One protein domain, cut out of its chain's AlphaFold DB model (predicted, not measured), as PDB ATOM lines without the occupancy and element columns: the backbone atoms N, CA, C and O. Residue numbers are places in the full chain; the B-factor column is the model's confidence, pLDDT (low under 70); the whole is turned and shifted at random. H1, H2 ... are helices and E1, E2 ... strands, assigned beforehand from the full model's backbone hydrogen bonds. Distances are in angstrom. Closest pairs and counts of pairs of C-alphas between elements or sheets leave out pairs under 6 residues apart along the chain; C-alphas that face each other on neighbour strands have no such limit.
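What this domain is: This is residues 445 to 640 of the 1143 residues of the protein "YfkN protein" of Symbiodinium natans (UniProt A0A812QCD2). A strongly twisted sheet of five strands is the core, with H2 and H7 packed on one face and H4 and H5 on the other. A smaller sheet of three strands, E6, E5 and E9, packs on H4 as well, and E2 and H3 lie far out from the core. The printed part has 196 residues, with seven named helices and nine named strands in the order H1 H2 E1 E2 H3 E3 H4 E4 E5 E6 E7 H5 H6 E8 H7 E9. The large sheet runs E4, E1, E7, E3, E8 and the small one E6, E5, E9; both are mixed, and the class is mixed, helices and strands. The whole is compact and rounded, with a radius of gyration of the C-alphas of 15.5 A and spans of 43 by 40 by 31 A.

Where its parts are: H1, residues 453 to 456, begins at C-alpha 453 (242.155, 120.850, 180.167). H2, residues 462 to 473, is the longest helix at 16.2 A. E1 is residues 482 to 486, 14.0 A long; E2 is residues 501 to 503, and H3 is residues 504 to 510. E3, residues 516 to 523, measures 21.9 A, and H4, residues 524 to 534, measures 15.4 A. E4 is residues 545 to 547, E5 residues 551 to 555 and E6 residues 565 to 570. E7, residues 580 to 586, is 18.6 A long and begins at C-alpha 580 (225.803, 102.262, 159.052). H5 is residues 587 to 592 and H6 residues 598 to 601. E8, residues 605 to 612, spans 16.0 A and bends by 56 degrees at residue 609. H7, residues 613 to 621, spans 12.4 A, and E9, residues 635 to 637, ends at C-alpha 637 (231.061, 126.129, 166.807).

How they stand to each other: In the large sheet E1 and E7 are parallel, with N 584 and O 482 at 2.9 A. The other neighbours are antiparallel: E4 and E1, with N 546 and O 485 at 2.9 A; E7 and E3, with N 583 and O 520 at 2.9 A; E3 and E8, with N 519 and O 607 at 2.8 A. The sheet with its helices makes three layers, helices on both faces: H2 and H7 on one, H4 and H5 on the other. E3, H4, E4 and E7, H5 H6, E8 are split strand-helix-strand units, two strands running the same way with others between them in the sheet; both crossovers are right-handed. H2 has a height over the sheet of 7.6 A, and the C-alphas of Arg 472 and Ala 483 are its closest to E1, 5.2 A. H2 and H7 touch, about perpendicular at 88 degrees, closest at the C-alphas of Ala 470 and Val 617, 5.1 A. H3 touches H7, closest at the C-alphas of Ser 508 and Arg 614, 6.8 A. E2 pairs with no named strand. H1 is close to H2 but not clearly touching, with the C-alphas of Leu 456 and Gly 464 at 6.7 A. H6 only grazes the large sheet and touches H4, closest at the C-alphas of Gly 530 and Thr 599, 5.4 A. H4 is also on the small sheet, two layers, with helices on one face. There E5 and E6 form a hairpin, with N 552 and O 569 at 2.8 A, and E5 and E9 are parallel, with N 555 and O 636 at 2.9 A. In H2, H3, H4 and H7 every O i to N i+4 pair is within hydrogen-bond range; in H5 it is 1 of 2, and H1 and H6 are too short for such a pair.

The domain as a whole: The C-alphas farthest apart, those of Glu 610 and Gly 640, are 44.4 A apart. The printed part has no cut. The links E1 to E2 and H7 to E9 are long. The mean pLDDT of the printed part is 90.9; residues 537 to 540 and 639 to 640 are under 70.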
ATOM      1  N   GLY A 445     256.085 119.358 165.337       91.69
ATOM      2  CA  GLY A 445     256.372 120.264 164.223       91.69
ATOM      3  C   GLY A 445     256.500 121.732 164.647       91.69
ATOM      4  O   GLY A 445     256.824 122.045 165.790       91.69
ATOM      5  N   ASP A 446     256.209 122.636 163.714       90.94
ATOM      6  CA  ASP A 446     256.467 124.083 163.840       90.94
ATOM      7  C   ASP A 446     255.472 124.836 164.754       90.94
ATOM      8  O   ASP A 446     255.584 126.046 164.943       90.94
ATOM      9  N   VAL A 447     254.477 124.136 165.309       91.25
ATOM     10  CA  VAL A 447     253.395 124.686 166.143       91.25
ATOM     11  C   VAL A 447     253.332 123.915 167.458       91.25
ATOM     12  O   VAL A 447     253.390 122.684 167.442       91.25
ATOM     13  N   GLU A 448     253.195 124.627 168.583       93.25
ATOM     14  CA  GLU A 448     253.086 124.011 169.912       93.25
ATOM     15  C   GLU A 448     251.885 123.058 170.012       93.25
ATOM     16  O   GLU A 448     250.802 123.332 169.493       93.25
ATOM     17  N   LEU A 449     252.073 121.935 170.702       94.19
ATOM     18  CA  LEU A 449     251.019 120.966 170.968       94.19
ATOM     19  C   LEU A 449     250.517 121.170 172.403       94.19
ATOM     20  O   LEU A 449     251.178 120.785 173.364       94.19
ATOM     21  N   SER A 450     249.343 121.782 172.543       93.12
ATOM     22  CA  SER A 450     248.662 121.981 173.829       93.12
ATOM     23  C   SER A 450     247.798 120.772 174.186       93.12
ATOM     24  O   SER A 450     247.023 120.304 173.352       93.12
ATOM     25  N   SER A 451     247.863 120.312 175.434       93.69
ATOM     26  CA  SER A 451     246.926 119.359 176.045       93.69
ATOM     27  C   SER A 451     246.033 120.025 177.098       93.69
ATOM     28  O   SER A 451     245.601 119.380 178.055       93.69
ATOM     29  N   SER A 452     245.767 121.332 176.960       91.31
ATOM     30  CA  SER A 452     245.110 122.074 178.035       91.31
ATOM     31  C   SER A 452     243.692 121.579 178.341       91.31
ATOM     32  O   SER A 452     242.841 121.456 177.455       91.31
ATOM     33  N   THR A 453     243.419 121.368 179.630       87.44
ATOM     34  CA  THR A 453     242.155 120.850 180.167       87.44
ATOM     35  C   THR A 453     240.969 121.716 179.757       87.44
ATOM     36  O   THR A 453     239.910 121.190 179.410       87.44
ATOM     37  N   ASN A 454     241.135 123.042 179.777       85.12
ATOM     38  CA  ASN A 454     240.081 123.976 179.392       85.12
ATOM     39  C   ASN A 454     239.750 123.848 177.898       85.12
ATOM     40  O   ASN A 454     238.577 123.753 177.537       85.12
ATOM     41  N   GLU A 455     240.761 123.775 177.027       89.44
ATOM     42  CA  GLU A 455     240.539 123.580 175.590       89.44
ATOM     43  C   GLU A 455     239.833 122.256 175.316       89.44
ATOM     44  O   GLU A 455     238.743 122.249 174.748       89.44
ATOM     45  N   LEU A 456     240.417 121.154 175.799       92.88
ATOM     46  CA  LEU A 456     239.920 119.793 175.616       92.88
ATOM     47  C   LEU A 456     238.453 119.628 176.036       92.88
ATOM     48  O   LEU A 456     237.760 118.788 175.468       92.88
ATOM     49  N   ARG A 457     237.981 120.406 177.019       91.06
ATOM     50  CA  ARG A 457     236.621 120.346 177.579       91.06
ATOM     51  C   ARG A 457     235.666 121.435 177.052       91.06
ATOM     52  O   ARG A 457     234.535 121.516 177.540       91.06
ATOM     53  N   THR A 458     236.085 122.267 176.089       87.12
ATOM     54  CA  THR A 458     235.265 123.371 175.529       87.12
ATOM     55  C   THR A 458     235.265 123.499 174.006       87.12
ATOM     56  O   THR A 458     234.264 123.963 173.454       87.12
ATOM     57  N   ARG A 459     236.355 123.134 173.324       90.56
ATOM     58  CA  ARG A 459     236.516 123.260 171.869       90.56
ATOM     59  C   ARG A 459     237.427 122.169 171.312       90.56
ATOM     60  O   ARG A 459     237.990 121.375 172.055       90.56
ATOM     61  N   GLU A 460     237.603 122.150 169.995       93.81
ATOM     62  CA  GLU A 460     238.636 121.330 169.368       93.81
ATOM     63  C   GLU A 460     240.039 121.665 169.907       93.81
ATOM     64  O   GLU A 460     240.379 122.828 170.164       93.81
ATOM     65  N   ASN A 461     240.854 120.620 170.052       95.12
ATOM     66  CA  ASN A 461     242.249 120.683 170.462       95.12
ATOM     67  C   ASN A 461     243.066 119.639 169.672       95.12
ATOM     68  O   ASN A 461     242.607 118.519 169.435       95.12
ATOM     69  N   ALA A 462     244.285 120.001 169.263       95.81
ATOM     70  CA  ALA A 462     245.103 119.172 168.377       95.81
ATOM     71  C   ALA A 462     245.537 117.835 169.013       95.81
ATOM     72  O   ALA A 462     245.561 116.820 168.318       95.81
ATOM     73  N   PHE A 463     245.799 117.793 170.326       96.31
ATOM     74  CA  PHE A 463     246.128 116.548 171.035       96.31
ATOM     75  C   PHE A 463     244.917 115.599 171.057       96.31
ATOM     76  O   PHE A 463     245.049 114.411 170.761       96.31
ATOM     77  N   GLY A 464     243.715 116.128 171.317       96.69
ATOM     78  CA  GLY A 464     242.464 115.366 171.234       96.69
ATOM     79  C   GLY A 464     242.246 114.730 169.857       96.69
ATOM     80  O   GLY A 464     241.967 113.531 169.751       96.69
ATOM     81  N   CYS A 465     242.443 115.511 168.794       97.06
ATOM     82  CA  CYS A 465     242.350 115.042 167.412       97.06
ATOM     83  C   CYS A 465     243.437 114.008 167.047       97.06
ATOM     84  O   CYS A 465     243.128 113.023 166.375       97.06
ATOM     85  N   LEU A 466     244.670 114.160 167.546       96.88
ATOM     86  CA  LEU A 466     245.770 113.198 167.376       96.88
ATOM     87  C   LEU A 466     245.448 111.835 168.010       96.88
ATOM     88  O   LEU A 466     245.689 110.793 167.395       96.88
ATOM     89  N   VAL A 467     244.865 111.822 169.215       97.44
ATOM     90  CA  VAL A 467     244.439 110.577 169.880       97.44
ATOM     91  C   VAL A 467     243.313 109.899 169.095       97.44
ATOM     92  O   VAL A 467     243.359 108.684 168.887       97.44
ATOM     93  N   ALA A 468     242.345 110.662 168.579       97.81
ATOM     94  CA  ALA A 468     241.304 110.116 167.710       97.81
ATOM     95  C   ALA A 468     241.882 109.542 166.396       97.81
ATOM     96  O   ALA A 468     241.482 108.459 165.965       97.81
ATOM     97  N   ASP A 469     242.868 110.199 165.779       97.44
ATOM     98  CA  ASP A 469     243.523 109.687 164.568       97.44
ATOM     99  C   ASP A 469     244.248 108.359 164.811       97.44
ATOM    100  O   ASP A 469     244.126 107.435 164.003       97.44
ATOM    101  N   ALA A 470     244.925 108.216 165.954       97.00
ATOM    102  CA  ALA A 470     245.531 106.954 166.366       97.00
ATOM    103  C   ALA A 470     244.492 105.840 166.576       97.00
ATOM    104  O   ALA A 470     244.707 104.705 166.142       97.00
ATOM    105  N   MET A 471     243.342 106.156 167.184       97.19
ATOM    106  CA  MET A 471     242.234 105.209 167.369       97.19
ATOM    107  C   MET A 471     241.641 104.737 166.031       97.19
ATOM    108  O   MET A 471     241.371 103.546 165.876       97.19
ATOM    109  N   ARG A 472     241.493 105.633 165.043       96.69
ATOM    110  CA  ARG A 472     241.069 105.283 163.672       96.69
ATOM    111  C   ARG A 472     242.131 104.444 162.956       96.69
ATOM    112  O   ARG A 472     241.820 103.390 162.403       96.69
ATOM    113  N   TRP A 473     243.394 104.868 163.006       95.88
ATOM    114  CA  TRP A 473     244.524 104.178 162.373       95.88
ATOM    115  C   TRP A 473     244.738 102.757 162.913       95.88
ATOM    116  O   TRP A 473     245.106 101.864 162.148       95.88
ATOM    117  N   ALA A 474     244.445 102.524 164.195       93.75
ATOM    118  CA  ALA A 474     244.493 101.207 164.828       93.75
ATOM    119  C   ALA A 474     243.514 100.180 164.225       93.75
ATOM    120  O   ALA A 474     243.727  98.980 164.398       93.75
ATOM    121  N   TYR A 475     242.469 100.625 163.516       94.38
ATOM    122  CA  TYR A 475     241.454  99.784 162.862       94.38
ATOM    123  C   TYR A 475     241.301 100.081 161.357       94.38
ATOM    124  O   TYR A 475     240.319  99.671 160.734       94.38
ATOM    125  N   ARG A 476     242.271 100.770 160.740       91.44
ATOM    126  CA  ARG A 476     242.258 101.101 159.299       91.44
ATOM    127  C   ARG A 476     242.089  99.851 158.412       91.44
ATOM    128  O   ARG A 476     241.323  99.876 157.456       91.44
ATOM    129  N   ASP A 477     242.745  98.745 158.783       92.25
ATOM    130  CA  ASP A 477     242.773  97.486 158.024       92.25
ATOM    131  C   ASP A 477     241.452  96.695 158.177       92.25
ATOM    132  O   ASP A 477     241.185  95.760 157.427       92.25
ATOM    133  N   GLU A 478     240.602  97.101 159.127       93.00
ATOM    134  CA  GLU A 478     239.242  96.596 159.370       93.00
ATOM    135  C   GLU A 478     238.161  97.553 158.825       93.00
ATOM    136  O   GLU A 478     236.971  97.347 159.048       93.00
ATOM    137  N   GLY A 479     238.557  98.604 158.097       92.25
ATOM    138  CA  GLY A 479     237.635  99.552 157.471       92.25
ATOM    139  C   GLY A 479     237.045 100.602 158.416       92.25
ATOM    140  O   GLY A 479     236.002 101.173 158.098       92.25
ATOM    141  N   CYS A 480     237.679 100.879 159.561       95.75
ATOM    142  CA  CYS A 480     237.254 101.949 160.467       95.75
ATOM    143  C   CYS A 480     237.279 103.320 159.773       95.75
ATOM    144  O   CYS A 480     238.309 103.754 159.257       95.75
ATOM    145  N   GLN A 481     236.144 104.019 159.783       96.31
ATOM    146  CA  GLN A 481     235.944 105.233 158.989       96.31
ATOM    147  C   GLN A 481     236.220 106.506 159.795       96.31
ATOM    148  O   GLN A 481     236.797 107.448 159.253       96.31
ATOM    149  N   ALA A 482     235.844 106.509 161.076       97.56
ATOM    150  CA  ALA A 482     236.030 107.613 162.017       97.56
ATOM    151  C   ALA A 482     236.378 107.095 163.423       97.56
ATOM    152  O   ALA A 482     236.147 105.927 163.730       97.56
ATOM    153  N   ALA A 483     236.874 107.964 164.298       97.88
ATOM    154  CA  ALA A 483     236.998 107.694 165.725       97.88
ATOM    155  C   ALA A 483     236.617 108.912 166.575       97.88
ATOM    156  O   ALA A 483     236.692 110.047 166.100       97.88
ATOM    157  N   ILE A 484     236.205 108.662 167.822       97.94
ATOM    158  CA  ILE A 484     235.737 109.684 168.771       97.94
ATOM    159  C   ILE A 484     236.333 109.425 170.161       97.94
ATOM    160  O   ILE A 484     236.180 108.333 170.721       97.94
ATOM    161  N   ILE A 485     236.946 110.453 170.749       96.88
ATOM    162  CA  ILE A 485     237.459 110.451 172.126       96.88
ATOM    163  C   ILE A 485     236.951 111.679 172.894       96.88
ATOM    164  O   ILE A 485     236.673 112.722 172.306       96.88
ATOM    165  N   ASN A 486     236.777 111.544 174.205       94.62
ATOM    166  CA  ASN A 486     236.342 112.615 175.094       94.62
ATOM    167  C   ASN A 486     237.556 113.396 175.615       94.62
ATOM    168  O   ASN A 486     238.570 112.800 175.980       94.62
ATOM    169  N   GLY A 487     237.452 114.723 175.700       92.62
ATOM    170  CA  GLY A 487     238.542 115.581 176.180       92.62
ATOM    171  C   GLY A 487     239.052 115.226 177.581       92.62
ATOM    172  O   GLY A 487     240.235 115.375 177.864       92.62
ATOM    173  N   GLY A 488     238.191 114.673 178.442       88.75
ATOM    174  CA  GLY A 488     238.557 114.188 179.776       88.75
ATOM    175  C   GLY A 488     239.522 112.990 179.812       88.75
ATOM    176  O   GLY A 488     239.958 112.624 180.906       88.75
ATOM    177  N   PHE A 489     239.849 112.380 178.665       91.25
ATOM    178  CA  PHE A 489     240.800 111.266 178.553       91.25
ATOM    179  C   PHE A 489     242.278 111.698 178.597       91.25
ATOM    180  O   PHE A 489     243.126 110.887 178.966       91.25
ATOM    181  N   ILE A 490     242.573 112.954 178.243       93.44
ATOM    182  CA  ILE A 490     243.917 113.564 178.219       93.44
ATOM    183  C   ILE A 490     244.071 114.450 179.471       93.44
ATOM    184  O   ILE A 490     243.076 115.032 179.915       93.44
ATOM    185  N   ARG A 491     245.251 114.468 180.122       85.62
ATOM    186  CA  ARG A 491     245.329 114.763 181.574       85.62
ATOM    187  C   ARG A 491     246.453 115.668 182.097       85.62
ATOM    188  O   ARG A 491     246.334 116.043 183.260       85.62
ATOM    189  N   GLN A 492     247.511 116.006 181.355       85.31
ATOM    190  CA  GLN A 492     248.644 116.758 181.941       85.31
ATOM    191  C   GLN A 492     248.509 118.285 181.904       85.31
ATOM    192  O   GLN A 492     249.294 118.946 182.581       85.31
ATOM    193  N   ASP A 493     247.552 118.844 181.155       86.94
ATOM    194  CA  ASP A 493     247.314 120.298 181.059       86.94
ATOM    195  C   ASP A 493     248.580 121.092 180.664       86.94
ATOM    196  O   ASP A 493     248.905 122.141 181.221       86.94
ATOM    197  N   ARG A 494     249.352 120.532 179.725       89.00
ATOM    198  CA  ARG A 494     250.718 120.947 179.384       89.00
ATOM    199  C   ARG A 494     250.737 121.595 177.995       89.00
ATOM    200  O   ARG A 494     250.002 121.179 177.103       89.00
ATOM    201  N   SER A 495     251.611 122.580 177.773       91.44
ATOM    202  CA  SER A 495     252.058 122.895 176.406       91.44
ATOM    203  C   SER A 495     253.391 122.206 176.140       91.44
ATOM    204  O   SER A 495     254.309 122.263 176.963       91.44
ATOM    205  N   TYR A 496     253.490 121.561 174.981       93.25
ATOM    206  CA  TYR A 496     254.733 121.064 174.420       93.25
ATOM    207  C   TYR A 496     255.171 122.003 173.279       93.25
ATOM    208  O   TYR A 496     254.516 122.022 172.233       93.25
ATOM    209  N   PRO A 497     256.260 122.781 173.440       92.94
ATOM    210  CA  PRO A 497     256.719 123.718 172.416       92.94
ATOM    211  C   PRO A 497     257.030 123.055 171.068       92.94
ATOM    212  O   PRO A 497     257.381 121.872 171.008       92.94
ATOM    213  N   ALA A 498     256.978 123.848 169.996       91.94
ATOM    214  CA  ALA A 498     257.436 123.447 168.665       91.94
ATOM    215  C   ALA A 498     258.841 122.811 168.713       91.94
ATOM    216  O   ALA A 498     259.687 123.210 169.516       91.94
ATOM    217  N   HIS A 499     259.083 121.807 167.868       91.88
ATOM    218  CA  HIS A 499     260.332 121.027 167.819       91.88
ATOM    219  C   HIS A 499     260.703 120.262 169.110       91.88
ATOM    220  O   HIS A 499     261.821 119.755 169.223       91.88
ATOM    221  N   THR A 500     259.790 120.113 170.078       92.75
ATOM    222  CA  THR A 500     260.014 119.259 171.261       92.75
ATOM    223  C   THR A 500     259.864 117.776 170.906       92.75
ATOM    224  O   THR A 500     258.969 117.390 170.153       92.75
ATOM    225  N   ALA A 501     260.714 116.922 171.480       93.19
ATOM    226  CA  ALA A 501     260.598 115.469 171.367       93.19
ATOM    227  C   ALA A 501     259.452 114.927 172.245       93.19
ATOM    228  O   ALA A 501     259.418 115.151 173.459       93.19
ATOM    229  N   LEU A 502     258.518 114.180 171.649       93.38
ATOM    230  CA  LEU A 502     257.415 113.541 172.367       93.38
ATOM    231  C   LEU A 502     257.825 112.118 172.779       93.38
ATOM    232  O   LEU A 502     258.107 111.276 171.926       93.38
ATOM    233  N   THR A 503     257.887 111.853 174.087       92.00
ATOM    234  CA  THR A 503     258.441 110.610 174.651       92.00
ATOM    235  C   THR A 503     257.373 109.627 175.131       92.00
ATOM    236  O   THR A 503     256.208 109.984 175.331       92.00
ATOM    237  N   MET A 504     257.781 108.382 175.388       87.38
ATOM    238  CA  MET A 504     256.945 107.368 176.033       87.38
ATOM    239  C   MET A 504     256.442 107.815 177.419       87.38
ATOM    240  O   MET A 504     255.287 107.534 177.751       87.38
ATOM    241  N   THR A 505     257.241 108.573 178.185       85.44
ATOM    242  CA  THR A 505     256.804 109.287 179.399       85.44
ATOM    243  C   THR A 505     255.636 110.209 179.087       85.44
ATOM    244  O   THR A 505     254.560 110.012 179.643       85.44
ATOM    245  N   HIS A 506     255.804 111.166 178.168       90.75
ATOM    246  CA  HIS A 506     254.771 112.159 177.851       90.75
ATOM    247  C   HIS A 506     253.442 111.492 177.464       90.75
ATOM    248  O   HIS A 506     252.398 111.812 178.022       90.75
ATOM    249  N   VAL A 507     253.484 110.489 176.585       91.44
ATOM    250  CA  VAL A 507     252.286 109.761 176.132       91.44
ATOM    251  C   VAL A 507     251.644 108.927 177.253       91.44
ATOM    252  O   VAL A 507     250.422 108.771 177.285       91.44
ATOM    253  N   SER A 508     252.437 108.416 178.202       85.88
ATOM    254  CA  SER A 508     251.949 107.649 179.363       85.88
ATOM    255  C   SER A 508     251.431 108.518 180.511       85.88
ATOM    256  O   SER A 508     250.572 108.071 181.270       85.88
ATOM    257  N   GLU A 509     251.939 109.740 180.643       86.50
ATOM    258  CA  GLU A 509     251.449 110.753 181.577       86.50
ATOM    259  C   GLU A 509     250.139 111.382 181.082       86.50
ATOM    260  O   GLU A 509     249.223 111.586 181.878       86.50
ATOM    261  N   GLU A 510     250.024 111.636 179.774       91.38
ATOM    262  CA  GLU A 510     248.834 112.236 179.156       91.38
ATOM    263  C   GLU A 510     247.627 111.311 179.112       91.38
ATOM    264  O   GLU A 510     246.507 111.744 179.372       91.38
ATOM    265  N   MET A 511     247.845 110.026 178.824       90.62
ATOM    266  CA  MET A 511     246.792 109.008 178.800       90.62
ATOM    267  C   MET A 511     247.061 107.951 179.874       90.62
ATOM    268  O   MET A 511     247.441 106.817 179.558       90.62
ATOM    269  N   PRO A 512     246.858 108.289 181.162       82.19
ATOM    270  CA  PRO A 512     247.149 107.380 182.264       82.19
ATOM    271  C   PRO A 512     246.150 106.211 182.311       82.19
ATOM    272  O   PRO A 512     246.444 105.162 182.889       82.19
ATOM    273  N   PHE A 513     244.954 106.370 181.732       82.56
ATOM    274  CA  PHE A 513     243.870 105.395 181.820       82.56
ATOM    275  C   PHE A 513     244.106 104.151 180.952       82.56
ATOM    276  O   PHE A 513     244.212 104.216 179.728       82.56
ATOM    277  N   THR A 514     244.042 102.979 181.581       83.81
ATOM    278  CA  THR A 514     244.092 101.676 180.904       83.81
ATOM    279  C   THR A 514     242.736 101.326 180.269       83.81
ATOM    280  O   THR A 514     242.036 100.429 180.742       83.81
ATOM    281  N   LYS A 515     242.325 102.064 179.231       88.19
ATOM    282  CA  LYS A 515     241.122 101.776 178.427       88.19
ATOM    283  C   LYS A 515     241.518 101.291 177.033       88.19
ATOM    284  O   LYS A 515     242.493 101.782 176.459       88.19
ATOM    285  N   ARG A 516     240.756 100.344 176.492       92.06
ATOM    286  CA  ARG A 516     240.913  99.803 175.136       92.06
ATOM    287  C   ARG A 516     240.078 100.598 174.126       92.06
ATOM    288  O   ARG A 516     239.183 101.362 174.496       92.06
ATOM    289  N   VAL A 517     240.372 100.418 172.840       94.50
ATOM    290  CA  VAL A 517     239.547 100.942 171.738       94.50
ATOM    291  C   VAL A 517     238.534  99.878 171.330       94.50
ATOM    292  O   VAL A 517     238.933  98.759 171.010       94.50
ATOM    293  N   ALA A 518     237.253 100.234 171.274       94.44
ATOM    294  CA  ALA A 518     236.180  99.393 170.757       94.44
ATOM    295  C   ALA A 518     235.685  99.925 169.402       94.44
ATOM    296  O   ALA A 518     235.373 101.106 169.272       94.44
ATOM    297  N   LEU A 519     235.586  99.052 168.402       96.38
ATOM    298  CA  LEU A 519     234.977  99.342 167.108       96.38
ATOM    299  C   LEU A 519     233.474  99.038 167.171       96.38
ATOM    300  O   LEU A 519     233.073  97.913 167.490       96.38
ATOM    301  N   GLN A 520     232.645 100.030 166.856       96.12
ATOM    302  CA  GLN A 520     231.189  99.905 166.808       96.12
ATOM    303  C   GLN A 520     230.633 100.206 165.418       96.12
ATOM    304  O   GLN A 520     231.159 101.035 164.674       96.12
ATOM    305  N   ARG A 521     229.507  99.562 165.113       96.56
ATOM    306  CA  ARG A 521     228.683  99.801 163.930       96.56
ATOM    307  C   ARG A 521     227.540 100.730 164.310       96.56
ATOM    308  O   ARG A 521     226.553 100.302 164.906       96.56
ATOM    309  N   LEU A 522     227.706 102.017 164.025       97.12
ATOM    310  CA  LEU A 522     226.748 103.064 164.376       97.12
ATOM    311  C   LEU A 522     225.932 103.448 163.140       97.12
ATOM    312  O   LEU A 522     226.509 103.764 162.104       97.12
ATOM    313  N   THR A 523     224.601 103.507 163.230       97.75
ATOM    314  CA  THR A 523     223.826 104.226 162.202       97.75
ATOM    315  C   THR A 523     224.157 105.719 162.252       97.75
ATOM    316  O   THR A 523     224.506 106.225 163.318       97.75
ATOM    317  N   GLY A 524     224.010 106.468 161.156       97.44
ATOM    318  CA  GLY A 524     224.249 107.919 161.151       97.44
ATOM    319  C   GLY A 524     223.439 108.670 162.220       97.44
ATOM    320  O   GLY A 524     223.922 109.612 162.849       97.44
ATOM    321  N   ARG A 525     222.234 108.172 162.515       96.94
ATOM    322  CA  ARG A 525     221.357 108.596 163.613       96.94
ATOM    323  C   ARG A 525     221.965 108.308 164.991       96.94
ATOM    324  O   ARG A 525     221.885 109.175 165.855       96.94
ATOM    325  N   ALA A 526     222.577 107.140 165.204       96.75
ATOM    326  CA  ALA A 526     223.276 106.796 166.447       96.75
ATOM    327  C   ALA A 526     224.602 107.567 166.608       96.75
ATOM    328  O   ALA A 526     224.894 108.054 167.695       96.75
ATOM    329  N   LEU A 527     225.360 107.749 165.522       97.75
ATOM    330  CA  LEU A 527     226.581 108.556 165.480       97.75
ATOM    331  C   LEU A 527     226.294 110.020 165.849       97.75
ATOM    332  O   LEU A 527     226.883 110.532 166.802       97.75
ATOM    333  N   ARG A 528     225.323 110.667 165.180       97.56
ATOM    334  CA  ARG A 528     224.879 112.024 165.544       97.56
ATOM    335  C   ARG A 528     224.408 112.071 166.995       97.56
ATOM    336  O   ARG A 528     224.798 112.967 167.730       97.56
ATOM    337  N   ARG A 529     223.607 111.092 167.426       96.50
ATOM    338  CA  ARG A 529     223.044 111.050 168.780       96.50
ATOM    339  C   ARG A 529     224.105 110.895 169.880       96.50
ATOM    340  O   ARG A 529     223.954 111.520 170.924       96.50
ATOM    341  N   GLY A 530     225.166 110.121 169.659       95.69
ATOM    342  CA  GLY A 530     226.280 110.014 170.606       95.69
ATOM    343  C   GLY A 530     227.075 111.316 170.724       95.69
ATOM    344  O   GLY A 530     227.326 111.781 171.832       95.69
ATOM    345  N   LEU A 531     227.380 111.967 169.594       96.69
ATOM    346  CA  LEU A 531     228.030 113.286 169.576       96.69
ATOM    347  C   LEU A 531     227.159 114.373 170.245       96.69
ATOM    348  O   LEU A 531     227.665 115.204 170.992       96.69
ATOM    349  N   GLU A 532     225.841 114.331 170.053       95.25
ATOM    350  CA  GLU A 532     224.865 115.177 170.759       95.25
ATOM    351  C   GLU A 532     224.833 114.932 172.283       95.25
ATOM    352  O   GLU A 532     224.645 115.868 173.059       95.25
ATOM    353  N   GLU A 533     225.026 113.688 172.737       93.31
ATOM    354  CA  GLU A 533     225.111 113.332 174.167       93.31
ATOM    355  C   GLU A 533     226.438 113.786 174.813       93.31
ATOM    356  O   GLU A 533     226.487 113.993 176.034       93.31
ATOM    357  N   MET A 534     227.472 113.990 173.987       92.94
ATOM    358  CA  MET A 534     228.801 114.512 174.328       92.94
ATOM    359  C   MET A 534     228.871 116.055 174.347       92.94
ATOM    360  O   MET A 534     229.490 116.627 175.248       92.94
ATOM    361  N   LEU A 535     228.203 116.740 173.407       91.44
ATOM    362  CA  LEU A 535     228.181 118.209 173.247       91.44
ATOM    363  C   LEU A 535     227.286 118.923 174.279       91.44
ATOM    364  O   LEU A 535     226.257 119.530 173.959       91.44
ATOM    365  N   ARG A 536     227.686 118.870 175.550       81.44
ATOM    366  CA  ARG A 536     226.923 119.402 176.691       81.44
ATOM    367  C   ARG A 536     227.025 120.926 176.851       81.44
ATOM    368  O   ARG A 536     227.929 121.552 176.301       81.44
ATOM    369  N   PRO A 537     226.053 121.580 177.517       68.62
ATOM    370  CA  PRO A 537     226.161 122.998 177.860       68.62
ATOM    371  C   PRO A 537     227.264 123.240 178.901       68.62
ATOM    372  O   PRO A 537     227.588 122.343 179.674       68.62
ATOM    373  N   ALA A 538     227.790 124.470 178.934       55.03
ATOM    374  CA  ALA A 538     228.768 124.920 179.927       55.03
ATOM    375  C   ALA A 538     228.252 124.721 181.377       55.03
ATOM    376  O   ALA A 538     227.037 124.826 181.591       55.03
ATOM    377  N   PRO A 539     229.117 124.493 182.391       57.91
ATOM    378  CA  PRO A 539     230.589 124.618 182.413       57.91
ATOM    379  C   PRO A 539     231.348 123.566 181.572       57.91
ATOM    380  O   PRO A 539     230.719 122.631 181.081       57.91
ATOM    381  N   PRO A 540     232.677 123.711 181.374       62.78
ATOM    382  CA  PRO A 540     233.492 122.752 180.620       62.78
ATOM    383  C   PRO A 540     233.273 121.309 181.089       62.78
ATOM    384  O   PRO A 540     233.333 121.021 182.284       62.78
ATOM    385  N   THR A 541     233.027 120.389 180.154       73.56
ATOM    386  CA  THR A 541     232.715 118.984 180.471       73.56
ATOM    387  C   THR A 541     233.783 118.043 179.934       73.56
ATOM    388  O   THR A 541     234.278 118.207 178.821       73.56
ATOM    389  N   SER A 542     234.105 117.006 180.712       84.50
ATOM    390  CA  SER A 542     234.934 115.869 180.285       84.50
ATOM    391  C   SER A 542     234.475 115.276 178.951       84.50
ATOM    392  O   SER A 542     235.314 114.858 178.156       84.50
ATOM    393  N   SER A 543     233.164 115.310 178.695       89.62
ATOM    394  CA  SER A 543     232.498 114.698 177.550       89.62
ATOM    395  C   SER A 543     232.711 115.383 176.202       89.62
ATOM    396  O   SER A 543     232.209 114.850 175.219       89.62
ATOM    397  N   PHE A 544     233.388 116.536 176.105       94.12
ATOM    398  CA  PHE A 544     233.537 117.232 174.819       94.12
ATOM    399  C   PHE A 544     234.226 116.328 173.764       94.12
ATOM    400  O   PHE A 544     235.272 115.743 174.069       94.12
ATOM    401  N   PRO A 545     233.661 116.174 172.548       96.00
ATOM    402  CA  PRO A 545     234.162 115.226 171.557       96.00
ATOM    403  C   PRO A 545     235.316 115.793 170.725       96.00
ATOM    404  O   PRO A 545     235.170 116.811 170.052       96.00
ATOM    405  N   HIS A 546     236.417 115.050 170.669       97.38
ATOM    406  CA  HIS A 546     237.459 115.195 169.651       97.38
ATOM    407  C   HIS A 546     237.336 114.046 168.655       97.38
ATOM    408  O   HIS A 546     237.047 112.907 169.040       97.38
ATOM    409  N   VAL A 547     237.523 114.345 167.371       98.00
ATOM    410  CA  VAL A 547     237.224 113.412 166.277       98.00
ATOM    411  C   VAL A 547     238.409 113.228 165.338       98.00
ATOM    412  O   VAL A 547     239.250 114.113 165.166       98.00
ATOM    413  N   SER A 548     238.477 112.052 164.723       97.69
ATOM    414  CA  SER A 548     239.523 111.734 163.757       97.69
ATOM    415  C   SER A 548     239.330 112.459 162.424       97.69
ATOM    416  O   SER A 548     238.222 112.858 162.062       97.69
ATOM    417  N   GLU A 549     240.393 112.489 161.629       94.56
ATOM    418  CA  GLU A 549     240.388 112.823 160.213       94.56
ATOM    419  C   GLU A 549     239.219 112.130 159.492       94.56
ATOM    420  O   GLU A 549     238.909 110.956 159.731       94.56
ATOM    421  N   GLY A 550     238.567 112.890 158.615       89.44
ATOM    422  CA  GLY A 550     237.397 112.471 157.856       89.44
ATOM    423  C   GLY A 550     236.073 112.893 158.488       89.44
ATOM    424  O   GLY A 550     235.153 113.189 157.734       89.44
ATOM    425  N   LEU A 551     235.950 112.968 159.817       97.25
ATOM    426  CA  LEU A 551     234.705 113.378 160.481       97.25
ATOM    427  C   LEU A 551     234.712 114.893 160.754       97.25
ATOM    428  O   LEU A 551     235.619 115.390 161.416       97.25
ATOM    429  N   HIS A 552     233.703 115.616 160.261       97.31
ATOM    430  CA  HIS A 552     233.488 117.048 160.508       97.31
ATOM    431  C   HIS A 552     232.161 117.272 161.233       97.31
ATOM    432  O   HIS A 552     231.130 116.718 160.842       97.31
ATOM    433  N   VAL A 553     232.180 118.084 162.288       96.88
ATOM    434  CA  VAL A 553     231.031 118.374 163.148       96.88
ATOM    435  C   VAL A 553     230.881 119.887 163.272       96.88
ATOM    436  O   VAL A 553     231.732 120.543 163.866       96.88
ATOM    437  N   VAL A 554     229.776 120.444 162.770       94.88
ATOM    438  CA  VAL A 554     229.406 121.848 163.027       94.88
ATOM    439  C   VAL A 554     228.230 121.872 163.989       94.88
ATOM    440  O   VAL A 554     227.174 121.309 163.686       94.88
ATOM    441  N   PHE A 555     228.385 122.536 165.132       92.88
ATOM    442  CA  PHE A 555     227.350 122.610 166.162       92.88
ATOM    443  C   PHE A 555     227.058 124.047 166.601       92.88
ATOM    444  O   PHE A 555     227.927 124.910 166.598       92.88
ATOM    445  N   GLU A 556     225.817 124.305 167.000       89.88
ATOM    446  CA  GLU A 556     225.369 125.584 167.549       89.88
ATOM    447  C   GLU A 556     225.353 125.497 169.091       89.88
ATOM    448  O   GLU A 556     224.509 124.786 169.647       89.88
ATOM    449  N   PRO A 557     226.266 126.176 169.818       87.38
ATOM    450  CA  PRO A 557     226.345 126.079 171.279       87.38
ATOM    451  C   PRO A 557     225.088 126.568 172.013       87.38
ATOM    452  O   PRO A 557     224.799 126.086 173.112       87.38
ATOM    453  N   SER A 558     224.337 127.508 171.432       85.38
ATOM    454  CA  SER A 558     223.100 128.047 172.017       85.38
ATOM    455  C   SER A 558     221.865 127.170 171.770       85.38
ATOM    456  O   SER A 558     220.839 127.358 172.428       85.38
ATOM    457  N   ALA A 559     221.952 126.189 170.867       86.31
ATOM    458  CA  ALA A 559     220.832 125.320 170.532       86.31
ATOM    459  C   ALA A 559     220.472 124.363 171.690       86.31
ATOM    460  O   ALA A 559     221.337 124.007 172.513       86.31
ATOM    461  N   PRO A 560     219.198 123.916 171.765       86.00
ATOM    462  CA  PRO A 560     218.750 122.948 172.760       86.00
ATOM    463  C   PRO A 560     219.633 121.702 172.773       86.00
ATOM    464  O   PRO A 560     220.035 121.207 171.719       86.00
ATOM    465  N   ALA A 561     219.919 121.179 173.967       86.00
ATOM    466  CA  ALA A 561     220.661 119.933 174.105       86.00
ATOM    467  C   ALA A 561     219.986 118.815 173.295       86.00
ATOM    468  O   ALA A 561     218.760 118.684 173.325       86.00
ATOM    469  N   LEU A 562     220.798 118.001 172.615       89.50
ATOM    470  CA  LEU A 562     220.365 116.919 171.724       89.50
ATOM    471  C   LEU A 562     219.772 117.374 170.370       89.50
ATOM    472  O   LEU A 562     219.168 116.553 169.678       89.50
ATOM    473  N   SER A 563     219.973 118.647 170.003       91.12
ATOM    474  CA  SER A 563     219.632 119.255 168.705       91.12
ATOM    475  C   SER A 563     220.639 120.351 168.297       91.12
ATOM    476  O   SER A 563     220.253 121.410 167.792       91.12
ATOM    477  N   ARG A 564     221.930 120.146 168.575       92.12
ATOM    478  CA  ARG A 564     223.006 121.135 168.401       92.12
ATOM    479  C   ARG A 564     223.759 120.998 167.089       92.12
ATOM    480  O   ARG A 564     224.152 122.019 166.526       92.12
ATOM    481  N   ILE A 565     223.962 119.779 166.599       95.38
ATOM    482  CA  ILE A 565     224.765 119.488 165.408       95.38
ATOM    483  C   ILE A 565     223.986 119.898 164.157       95.38
ATOM    484  O   ILE A 565     223.074 119.194 163.714       95.38
ATOM    485  N   GLN A 566     224.377 121.035 163.580       94.00
ATOM    486  CA  GLN A 566     223.799 121.597 162.359       94.00
ATOM    487  C   GLN A 566     224.231 120.805 161.120       94.00
ATOM    488  O   GLN A 566     223.433 120.607 160.207       94.00
ATOM    489  N   ARG A 567     225.480 120.322 161.105       95.06
ATOM    490  CA  ARG A 567     226.094 119.591 159.988       95.06
ATOM    491  C   ARG A 567     227.008 118.494 160.520       95.06
ATOM    492  O   ARG A 567     227.711 118.720 161.507       95.06
ATOM    493  N   LEU A 568     226.989 117.326 159.889       97.50
ATOM    494  CA  LEU A 568     227.794 116.175 160.285       97.50
ATOM    495  C   LEU A 568     228.275 115.458 159.027       97.50
ATOM    496  O   LEU A 568     227.536 114.660 158.458       97.50
ATOM    497  N   GLU A 569     229.505 115.722 158.599       97.56
ATOM    498  CA  GLU A 569     230.065 115.158 157.368       97.56
ATOM    499  C   GLU A 569     231.105 114.078 157.668       97.56
ATOM    500  O   GLU A 569     231.912 114.210 158.583       97.56
ATOM    501  N   LEU A 570     231.128 113.018 156.859       96.69
ATOM    502  CA  LEU A 570     232.162 111.992 156.862       96.69
ATOM    503  C   LEU A 570     232.795 111.891 155.467       96.69
ATOM    504  O   LEU A 570     232.150 111.492 154.498       96.69
ATOM    505  N   ASN A 571     234.075 112.246 155.376       92.81
ATOM    506  CA  ASN A 571     234.856 112.383 154.145       92.81
ATOM    507  C   ASN A 571     234.183 113.328 153.122       92.81
ATOM    508  O   ASN A 571     234.056 112.994 151.943       92.81
ATOM    509  N   GLY A 572     233.715 114.492 153.595       90.94
ATOM    510  CA  GLY A 572     233.084 115.534 152.767       90.94
ATOM    511  C   GLY A 572     231.680 115.192 152.251       90.94
ATOM    512  O   GLY A 572     231.269 115.687 151.203       90.94
ATOM    513  N   LYS A 573     230.956 114.300 152.939       94.88
ATOM    514  CA  LYS A 573     229.568 113.913 152.632       94.88
ATOM    515  C   LYS A 573     228.752 113.877 153.916       94.88
ATOM    516  O   LYS A 573     229.206 113.267 154.878       94.88
ATOM    517  N   GLU A 574     227.565 114.479 153.935       97.12
ATOM    518  CA  GLU A 574     226.688 114.453 155.118       97.12
ATOM    519  C   GLU A 574     226.367 113.002 155.540       97.12
ATOM    520  O   GLU A 574     226.194 112.103 154.711       97.12
ATOM    521  N   VAL A 575     226.326 112.770 156.849       96.81
ATOM    522  CA  VAL A 575     226.088 111.469 157.476       96.81
ATOM    523  C   VAL A 575     224.605 111.108 157.374       96.81
ATOM    524  O   VAL A 575     223.752 111.641 158.089       96.81
ATOM    525  N   GLU A 576     224.315 110.164 156.480       96.69
ATOM    526  CA  GLU A 576     222.974 109.667 156.181       96.69
ATOM    527  C   GLU A 576     222.370 108.935 157.398       96.69
ATOM    528  O   GLU A 576     222.978 107.976 157.889       96.69
ATOM    529  N   PRO A 577     221.180 109.325 157.902       95.06
ATOM    530  CA  PRO A 577     220.685 108.879 159.210       95.06
ATOM    531  C   PRO A 577     220.583 107.361 159.399       95.06
ATOM    532  O   PRO A 577     220.828 106.864 160.497       95.06
ATOM    533  N   ASP A 578     220.221 106.627 158.350       96.19
ATOM    534  CA  ASP A 578     219.948 105.186 158.428       96.19
ATOM    535  C   ASP A 578     221.037 104.327 157.748       96.19
ATOM    536  O   ASP A 578     220.912 103.105 157.682       96.19
ATOM    537  N   THR A 579     222.134 104.951 157.301       97.00
ATOM    538  CA  THR A 579     223.365 104.271 156.857       97.00
ATOM    539  C   THR A 579     224.208 103.874 158.067       97.00
ATOM    540  O   THR A 579     224.280 104.625 159.038       97.00
ATOM    541  N   GLU A 580     224.858 102.710 158.022       96.44
ATOM    542  CA  GLU A 580     225.803 102.262 159.052       96.44
ATOM    543  C   GLU A 580     227.240 102.713 158.768       96.44
ATOM    544  O   GLU A 580     227.705 102.671 157.628       96.44
ATOM    545  N   TYR A 581     227.955 103.065 159.834       96.88
ATOM    546  CA  TYR A 581     229.333 103.532 159.826       96.88
ATOM    547  C   TYR A 581     230.162 102.783 160.875       96.88
ATOM    548  O   TYR A 581     229.703 102.573 162.002       96.88
ATOM    549  N   LEU A 582     231.391 102.401 160.523       96.88
ATOM    550  CA  LEU A 582     232.356 101.811 161.455       96.88
ATOM    551  C   LEU A 582     233.133 102.914 162.178       96.88
ATOM    552  O   LEU A 582     233.898 103.656 161.554       96.88
ATOM    553  N   VAL A 583     232.927 103.015 163.493       97.56
ATOM    554  CA  VAL A 583     233.465 104.084 164.341       97.56
ATOM    555  C   VAL A 583     234.202 103.495 165.542       97.56
ATOM    556  O   VAL A 583     233.645 102.685 166.284       97.56
ATOM    557  N   ALA A 584     235.453 103.906 165.743       97.31
ATOM    558  CA  ALA A 584     236.253 103.526 166.904       97.31
ATOM    559  C   ALA A 584     236.010 104.483 168.083       97.31
ATOM    560  O   ALA A 584     236.145 105.701 167.960       97.31
ATOM    561  N   VAL A 585     235.669 103.937 169.247       96.38
ATOM    562  CA  VAL A 585     235.350 104.699 170.462       96.38
ATOM    563  C   VAL A 585     236.075 104.115 171.680       96.38
ATOM    564  O   VAL A 585     236.610 103.006 171.638       96.38
ATOM    565  N   SER A 586     236.114 104.860 172.786       94.69
ATOM    566  CA  SER A 586     236.690 104.370 174.044       94.69
ATOM    567  C   SER A 586     235.811 103.294 174.692       94.69
ATOM    568  O   SER A 586     234.596 103.454 174.819       94.69
ATOM    569  N   GLU A 587     236.441 102.235 175.206       91.44
ATOM    570  CA  GLU A 587     235.823 101.218 176.071       91.44
ATOM    571  C   GLU A 587     235.046 101.822 177.263       91.44
ATOM    572  O   GLU A 587     234.085 101.229 177.754       91.44
ATOM    573  N   PHE A 588     235.415 103.030 177.704       88.19
ATOM    574  CA  PHE A 588     234.721 103.779 178.754       88.19
ATOM    575  C   PHE A 588     233.223 103.982 178.462       88.19
ATOM    576  O   PHE A 588     232.388 103.763 179.345       88.19
ATOM    577  N   TYR A 589     232.856 104.313 177.220       90.25
ATOM    578  CA  TYR A 589     231.447 104.447 176.839       90.25
ATOM    579  C   TYR A 589     230.731 103.091 176.849       90.25
ATOM    580  O   TYR A 589     229.579 102.998 177.263       90.25
ATOM    581  N   ILE A 590     231.429 102.027 176.441       88.69
ATOM    582  CA  ILE A 590     230.879 100.672 176.324       88.69
ATOM    583  C   ILE A 590     230.516 100.092 177.692       88.69
ATOM    584  O   ILE A 590     229.429  99.542 177.855       88.69
ATOM    585  N   LEU A 591     231.409 100.195 178.681       79.50
ATOM    586  CA  LEU A 591     231.249  99.475 179.950       79.50
ATOM    587  C   LEU A 591     230.273 100.138 180.929       79.50
ATOM    588  O   LEU A 591     229.550  99.428 181.625       79.50
ATOM    589  N   VAL A 592     230.266 101.473 181.009       75.62
ATOM    590  CA  VAL A 592     229.562 102.218 182.075       75.62
ATOM    591  C   VAL A 592     228.666 103.353 181.564       75.62
ATOM    592  O   VAL A 592     228.208 104.167 182.359       75.62
ATOM    593  N   ALA A 593     228.424 103.430 180.246       83.69
ATOM    594  CA  ALA A 593     227.902 104.640 179.601       83.69
ATOM    595  C   ALA A 593     228.721 105.872 180.014       83.69
ATOM    596  O   ALA A 593     228.163 106.874 180.457       83.69
ATOM    597  N   GLY A 594     230.053 105.756 179.917       78.31
ATOM    598  CA  GLY A 594     231.019 106.765 180.350       78.31
ATOM    599  C   GLY A 594     230.683 108.166 179.852       78.31
ATOM    600  O   GLY A 594     230.151 108.333 178.752       78.31
ATOM    601  N   ASP A 595     230.908 109.162 180.708       83.81
ATOM    602  CA  ASP A 595     230.453 110.545 180.513       83.81
ATOM    603  C   ASP A 595     228.928 110.691 180.297       83.81
ATOM    604  O   ASP A 595     228.439 111.779 180.027       83.81
ATOM    605  N   GLY A 596     228.123 109.639 180.465       82.44
ATOM    606  CA  GLY A 596     226.684 109.604 180.186       82.44
ATOM    607  C   GLY A 596     226.326 109.432 178.703       82.44
ATOM    608  O   GLY A 596     225.237 109.845 178.304       82.44
ATOM    609  N   VAL A 597     227.216 108.872 177.877       90.44
ATOM    610  CA  VAL A 597     226.956 108.611 176.446       90.44
ATOM    611  C   VAL A 597     226.228 107.271 176.276       90.44
ATOM    612  O   VAL A 597     226.808 106.243 175.916       90.44
ATOM    613  N   GLU A 598     224.927 107.265 176.580       91.25
ATOM    614  CA  GLU A 598     224.095 106.053 176.552       91.25
ATOM    615  C   GLU A 598     224.032 105.383 175.174       91.25
ATOM    616  O   GLU A 598     223.861 104.164 175.094       91.25
ATOM    617  N   THR A 599     224.135 106.150 174.087       94.19
ATOM    618  CA  THR A 599     223.969 105.618 172.726       94.19
ATOM    619  C   THR A 599     225.076 104.636 172.344       94.19
ATOM    620  O   THR A 599     224.789 103.576 171.784       94.19
ATOM    621  N   PHE A 600     226.327 104.928 172.708       94.31
ATOM    622  CA  PHE A 600     227.454 104.016 172.485       94.31
ATOM    623  C   PHE A 600     227.363 102.787 173.406       94.31
ATOM    624  O   PHE A 600     227.501 101.665 172.925       94.31
ATOM    625  N   HIS A 601     227.003 102.959 174.685       91.88
ATOM    626  CA  HIS A 601     226.757 101.847 175.622       91.88
ATOM    627  C   HIS A 601     225.693 100.850 175.129       91.88
ATOM    628  O   HIS A 601     225.833  99.639 175.293       91.88
ATOM    629  N   LYS A 602     224.612 101.355 174.523       91.44
ATOM    630  CA  LYS A 602     223.482 100.544 174.036       91.44
ATOM    631  C   LYS A 602     223.737  99.871 172.687       91.44
ATOM    632  O   LYS A 602     222.927  99.039 172.277       91.44
ATOM    633  N   THR A 603     224.822 100.218 171.997       91.69
ATOM    634  CA  THR A 603     225.133  99.681 170.667       91.69
ATOM    635  C   THR A 603     226.107  98.499 170.788       91.69
ATOM    636  O   THR A 603     227.052  98.566 171.575       91.69
ATOM    637  N   PRO A 604     225.917  97.386 170.052       90.50
ATOM    638  CA  PRO A 604     226.865  96.274 170.074       90.50
ATOM    639  C   PRO A 604     228.279  96.691 169.646       90.50
ATOM    640  O   PRO A 604     228.461  97.537 168.771       90.50
ATOM    641  N   VAL A 605     229.284  96.062 170.253       91.81
ATOM    642  CA  VAL A 605     230.683  96.138 169.811       91.81
ATOM    643  C   VAL A 605     230.925  95.064 168.753       91.81
ATOM    644  O   VAL A 605     230.503  93.921 168.932       91.81
ATOM    645  N   GLU A 606     231.605  95.426 167.666       89.31
ATOM    646  CA  GLU A 606     231.945  94.516 166.566       89.31
ATOM    647  C   GLU A 606     233.332  93.895 166.765       89.31
ATOM    648  O   GLU A 606     233.482  92.675 166.690       89.31
ATOM    649  N   HIS A 607     234.326  94.711 167.127       88.31
ATOM    650  CA  HIS A 607     235.628  94.235 167.591       88.31
ATOM    651  C   HIS A 607     236.174  95.123 168.718       88.31
ATOM    652  O   HIS A 607     235.857  96.306 168.806       88.31
ATOM    653  N   MET A 608     236.991  94.552 169.602       89.00
ATOM    654  CA  MET A 608     237.721  95.285 170.637       89.00
ATOM    655  C   MET A 608     239.058  94.587 170.860       89.00
ATOM    656  O   MET A 608     239.099  93.413 171.231       89.00
ATOM    657  N   LYS A 609     240.147  95.308 170.604       80.31
ATOM    658  CA  LYS A 609     241.518  94.825 170.770       80.31
ATOM    659  C   LYS A 609     241.926  94.906 172.236       80.31
ATOM    660  O   LYS A 609     241.517  95.811 172.950       80.31
ATOM    661  N   GLU A 610     242.778  93.978 172.667       80.00
ATOM    662  CA  GLU A 610     243.350  93.975 174.024       80.00
ATOM    663  C   GLU A 610     244.348  95.127 174.264       80.00
ATOM    664  O   GLU A 610     244.676  95.450 175.402       80.00
ATOM    665  N   THR A 611     244.820  95.764 173.191       84.81
ATOM    666  CA  THR A 611     245.731  96.914 173.207       84.81
ATOM    667  C   THR A 611     245.045  98.182 173.736       84.81
ATOM    668  O   THR A 611     243.893  98.471 173.404       84.81
ATOM    669  N   LEU A 612     245.755  98.962 174.556       90.31
ATOM    670  CA  LEU A 612     245.234 100.204 175.136       90.31
ATOM    671  C   LEU A 612     245.226 101.354 174.115       90.31
ATOM    672  O   LEU A 612     246.046 101.380 173.195       90.31
ATOM    673  N   ILE A 613     244.369 102.361 174.327       94.75
ATOM    674  CA  ILE A 613     244.349 103.609 173.531       94.75
ATOM    675  C   ILE A 613     245.748 104.242 173.491       94.75
ATOM    676  O   ILE A 613     246.262 104.531 172.412       94.75
ATOM    677  N   ARG A 614     246.398 104.365 174.657       93.12
ATOM    678  CA  ARG A 614     247.780 104.848 174.789       93.12
ATOM    679  C   ARG A 614     248.739 104.091 173.867       93.12
ATOM    680  O   ARG A 614     249.505 104.711 173.143       93.12
ATOM    681  N   ASP A 615     248.688 102.763 173.868       90.44
ATOM    682  CA  ASP A 615     249.636 101.928 173.121       90.44
ATOM    683  C   ASP A 615     249.404 102.024 171.600       90.44
ATOM    684  O   ASP A 615     250.351 101.956 170.814       90.44
ATOM    685  N   HIS A 616     248.158 102.265 171.178       94.81
ATOM    686  CA  HIS A 616     247.839 102.632 169.797       94.81
ATOM    687  C   HIS A 616     248.377 104.020 169.417       94.81
ATOM    688  O   HIS A 616     248.901 104.167 168.315       94.81
ATOM    689  N   VAL A 617     248.326 105.012 170.316       96.19
ATOM    690  CA  VAL A 617     248.954 106.331 170.099       96.19
ATOM    691  C   VAL A 617     250.477 106.211 170.017       96.19
ATOM    692  O   VAL A 617     251.072 106.765 169.099       96.19
ATOM    693  N   VAL A 618     251.115 105.418 170.882       94.06
ATOM    694  CA  VAL A 618     252.559 105.122 170.804       94.06
ATOM    695  C   VAL A 618     252.927 104.522 169.439       94.06
ATOM    696  O   VAL A 618     253.890 104.959 168.812       94.06
ATOM    697  N   ALA A 619     252.150 103.555 168.939       93.19
ATOM    698  CA  ALA A 619     252.379 102.955 167.623       93.19
ATOM    699  C   ALA A 619     252.122 103.926 166.449       93.19
ATOM    700  O   ALA A 619     252.826 103.862 165.445       93.19
ATOM    701  N   TYR A 620     251.147 104.831 166.585       96.06
ATOM    702  CA  TYR A 620     250.814 105.873 165.606       96.06
ATOM    703  C   TYR A 620     251.866 106.995 165.538       96.06
ATOM    704  O   TYR A 620     252.115 107.545 164.463       96.06
ATOM    705  N   LEU A 621     252.485 107.320 166.676       95.88
ATOM    706  CA  LEU A 621     253.589 108.277 166.781       95.88
ATOM    707  C   LEU A 621     254.878 107.695 166.196       95.88
ATOM    708  O   LEU A 621     255.448 108.305 165.302       95.88
ATOM    709  N   ARG A 622     255.256 106.464 166.581       95.00
ATOM    710  CA  ARG A 622     256.419 105.747 166.012       95.00
ATOM    711  C   ARG A 622     256.361 105.547 164.492       95.00
ATOM    712  O   ARG A 622     257.371 105.198 163.894       95.00
ATOM    713  N   SER A 623     255.193 105.706 163.863       94.12
ATOM    714  CA  SER A 623     255.034 105.629 162.406       94.12
ATOM    715  C   SER A 623     255.111 107.000 161.709       94.12
ATOM    716  O   SER A 623     254.584 107.128 160.600       94.12
ATOM    717  N   ARG A 624     255.658 108.033 162.369       92.94
ATOM    718  CA  ARG A 624     255.752 109.421 161.883       92.94
ATOM    719  C   ARG A 624     257.036 110.091 162.357       92.94
ATOM    720  O   ARG A 624     257.381 110.003 163.530       92.94
ATOM    721  N   ASP A 625     257.655 110.865 161.475       86.88
ATOM    722  CA  ASP A 625     258.795 111.713 161.834       86.88
ATOM    723  C   ASP A 625     258.350 112.910 162.694       86.88
ATOM    724  O   ASP A 625     259.009 113.255 163.678       86.88
ATOM    725  N   SER A 626     257.194 113.508 162.368       92.56
ATOM    726  CA  SER A 626     256.605 114.603 163.145       92.56
ATOM    727  C   SER A 626     255.069 114.600 163.228       92.56
ATOM    728  O   SER A 626     254.366 113.967 162.435       92.56
ATOM    729  N   VAL A 627     254.544 115.343 164.210       93.00
ATOM    730  CA  VAL A 627     253.116 115.664 164.389       93.00
ATOM    731  C   VAL A 627     252.909 117.167 164.591       93.00
ATOM    732  O   VAL A 627     253.705 117.830 165.250       93.00
ATOM    733  N   SER A 628     251.834 117.723 164.026       88.69
ATOM    734  CA  SER A 628     251.524 119.157 164.123       88.69
ATOM    735  C   SER A 628     250.640 119.480 165.329       88.69
ATOM    736  O   SER A 628     249.676 118.766 165.597       88.69
ATOM    737  N   GLY A 629     250.936 120.590 166.011       84.75
ATOM    738  CA  GLY A 629     250.066 121.194 167.025       84.75
ATOM    739  C   GLY A 629     248.945 122.084 166.466       84.75
ATOM    740  O   GLY A 629     248.104 122.563 167.225       84.75
ATOM    741  N   ALA A 630     248.896 122.313 165.148       88.31
ATOM    742  CA  ALA A 630     247.872 123.153 164.525       88.31
ATOM    743  C   ALA A 630     246.459 122.542 164.643       88.31
ATOM    744  O   ALA A 630     246.270 121.343 164.448       88.31
ATOM    745  N   LEU A 631     245.452 123.384 164.915       89.06
ATOM    746  CA  LEU A 631     244.050 122.966 165.049       89.06
ATOM    747  C   LEU A 631     243.479 122.439 163.712       89.06
ATOM    748  O   LEU A 631     243.421 123.214 162.754       89.06
ATOM    749  N   PRO A 632     243.009 121.176 163.633       87.81
ATOM    750  CA  PRO A 632     242.549 120.577 162.372       87.81
ATOM    751  C   PRO A 632     241.209 121.075 161.800       87.81
ATOM    752  O   PRO A 632     240.897 120.714 160.667       87.81
ATOM    753  N   GLN A 633     240.424 121.862 162.547       91.38
ATOM    754  CA  GLN A 633     239.100 122.380 162.146       91.38
ATOM    755  C   GLN A 633     238.103 121.264 161.774       91.38
ATOM    756  O   GLN A 633     237.460 121.283 160.726       91.38
ATOM    757  N   ARG A 634     237.986 120.263 162.653       95.06
ATOM    758  CA  ARG A 634     237.030 119.147 162.590       95.06
ATOM    759  C   ARG A 634     235.797 119.345 163.478       95.06
ATOM    760  O   ARG A 634     234.778 118.711 163.209       95.06
ATOM    761  N   VAL A 635     235.866 120.161 164.537       94.38
ATOM    762  CA  VAL A 635     234.752 120.372 165.490       94.38
ATOM    763  C   VAL A 635     234.519 121.866 165.719       94.38
ATOM    764  O   VAL A 635     235.095 122.493 166.607       94.38
ATOM    765  N   GLU A 636     233.636 122.440 164.905       90.44
ATOM    766  CA  GLU A 636     233.398 123.880 164.820       90.44
ATOM    767  C   GLU A 636     232.116 124.314 165.543       90.44
ATOM    768  O   GLU A 636     231.030 123.773 165.320       90.44
ATOM    769  N   ALA A 637     232.221 125.373 166.348       86.19
ATOM    770  CA  ALA A 637     231.061 126.129 166.807       86.19
ATOM    771  C   ALA A 637     230.565 127.065 165.686       86.19
ATOM    772  O   ALA A 637     231.364 127.754 165.050       86.19
ATOM    773  N   PHE A 638     229.250 127.127 165.459       73.31
ATOM    774  CA  PHE A 638     228.617 127.875 164.365       73.31
ATOM    775  C   PHE A 638     228.720 129.410 164.541       73.31
ATOM    776  O   PHE A 638     227.796 130.095 164.973       73.31
ATOM    777  N   GLY A 639     229.883 129.977 164.215       50.34
ATOM    778  CA  GLY A 639     230.219 131.375 164.495       50.34
ATOM    779  C   GLY A 639     229.963 132.354 163.345       50.34
ATOM    780  O   GLY A 639     230.889 132.658 162.601       50.34
ATOM    781  N   GLY A 640     228.749 132.913 163.252       38.97
ATOM    782  CA  GLY A 640     228.404 134.251 162.708       38.97
ATOM    783  C   GLY A 640     228.712 134.628 161.238       38.97
ATOM    784  O   GLY A 640     227.889 135.273 160.588       38.97
TER     785      GLY A 640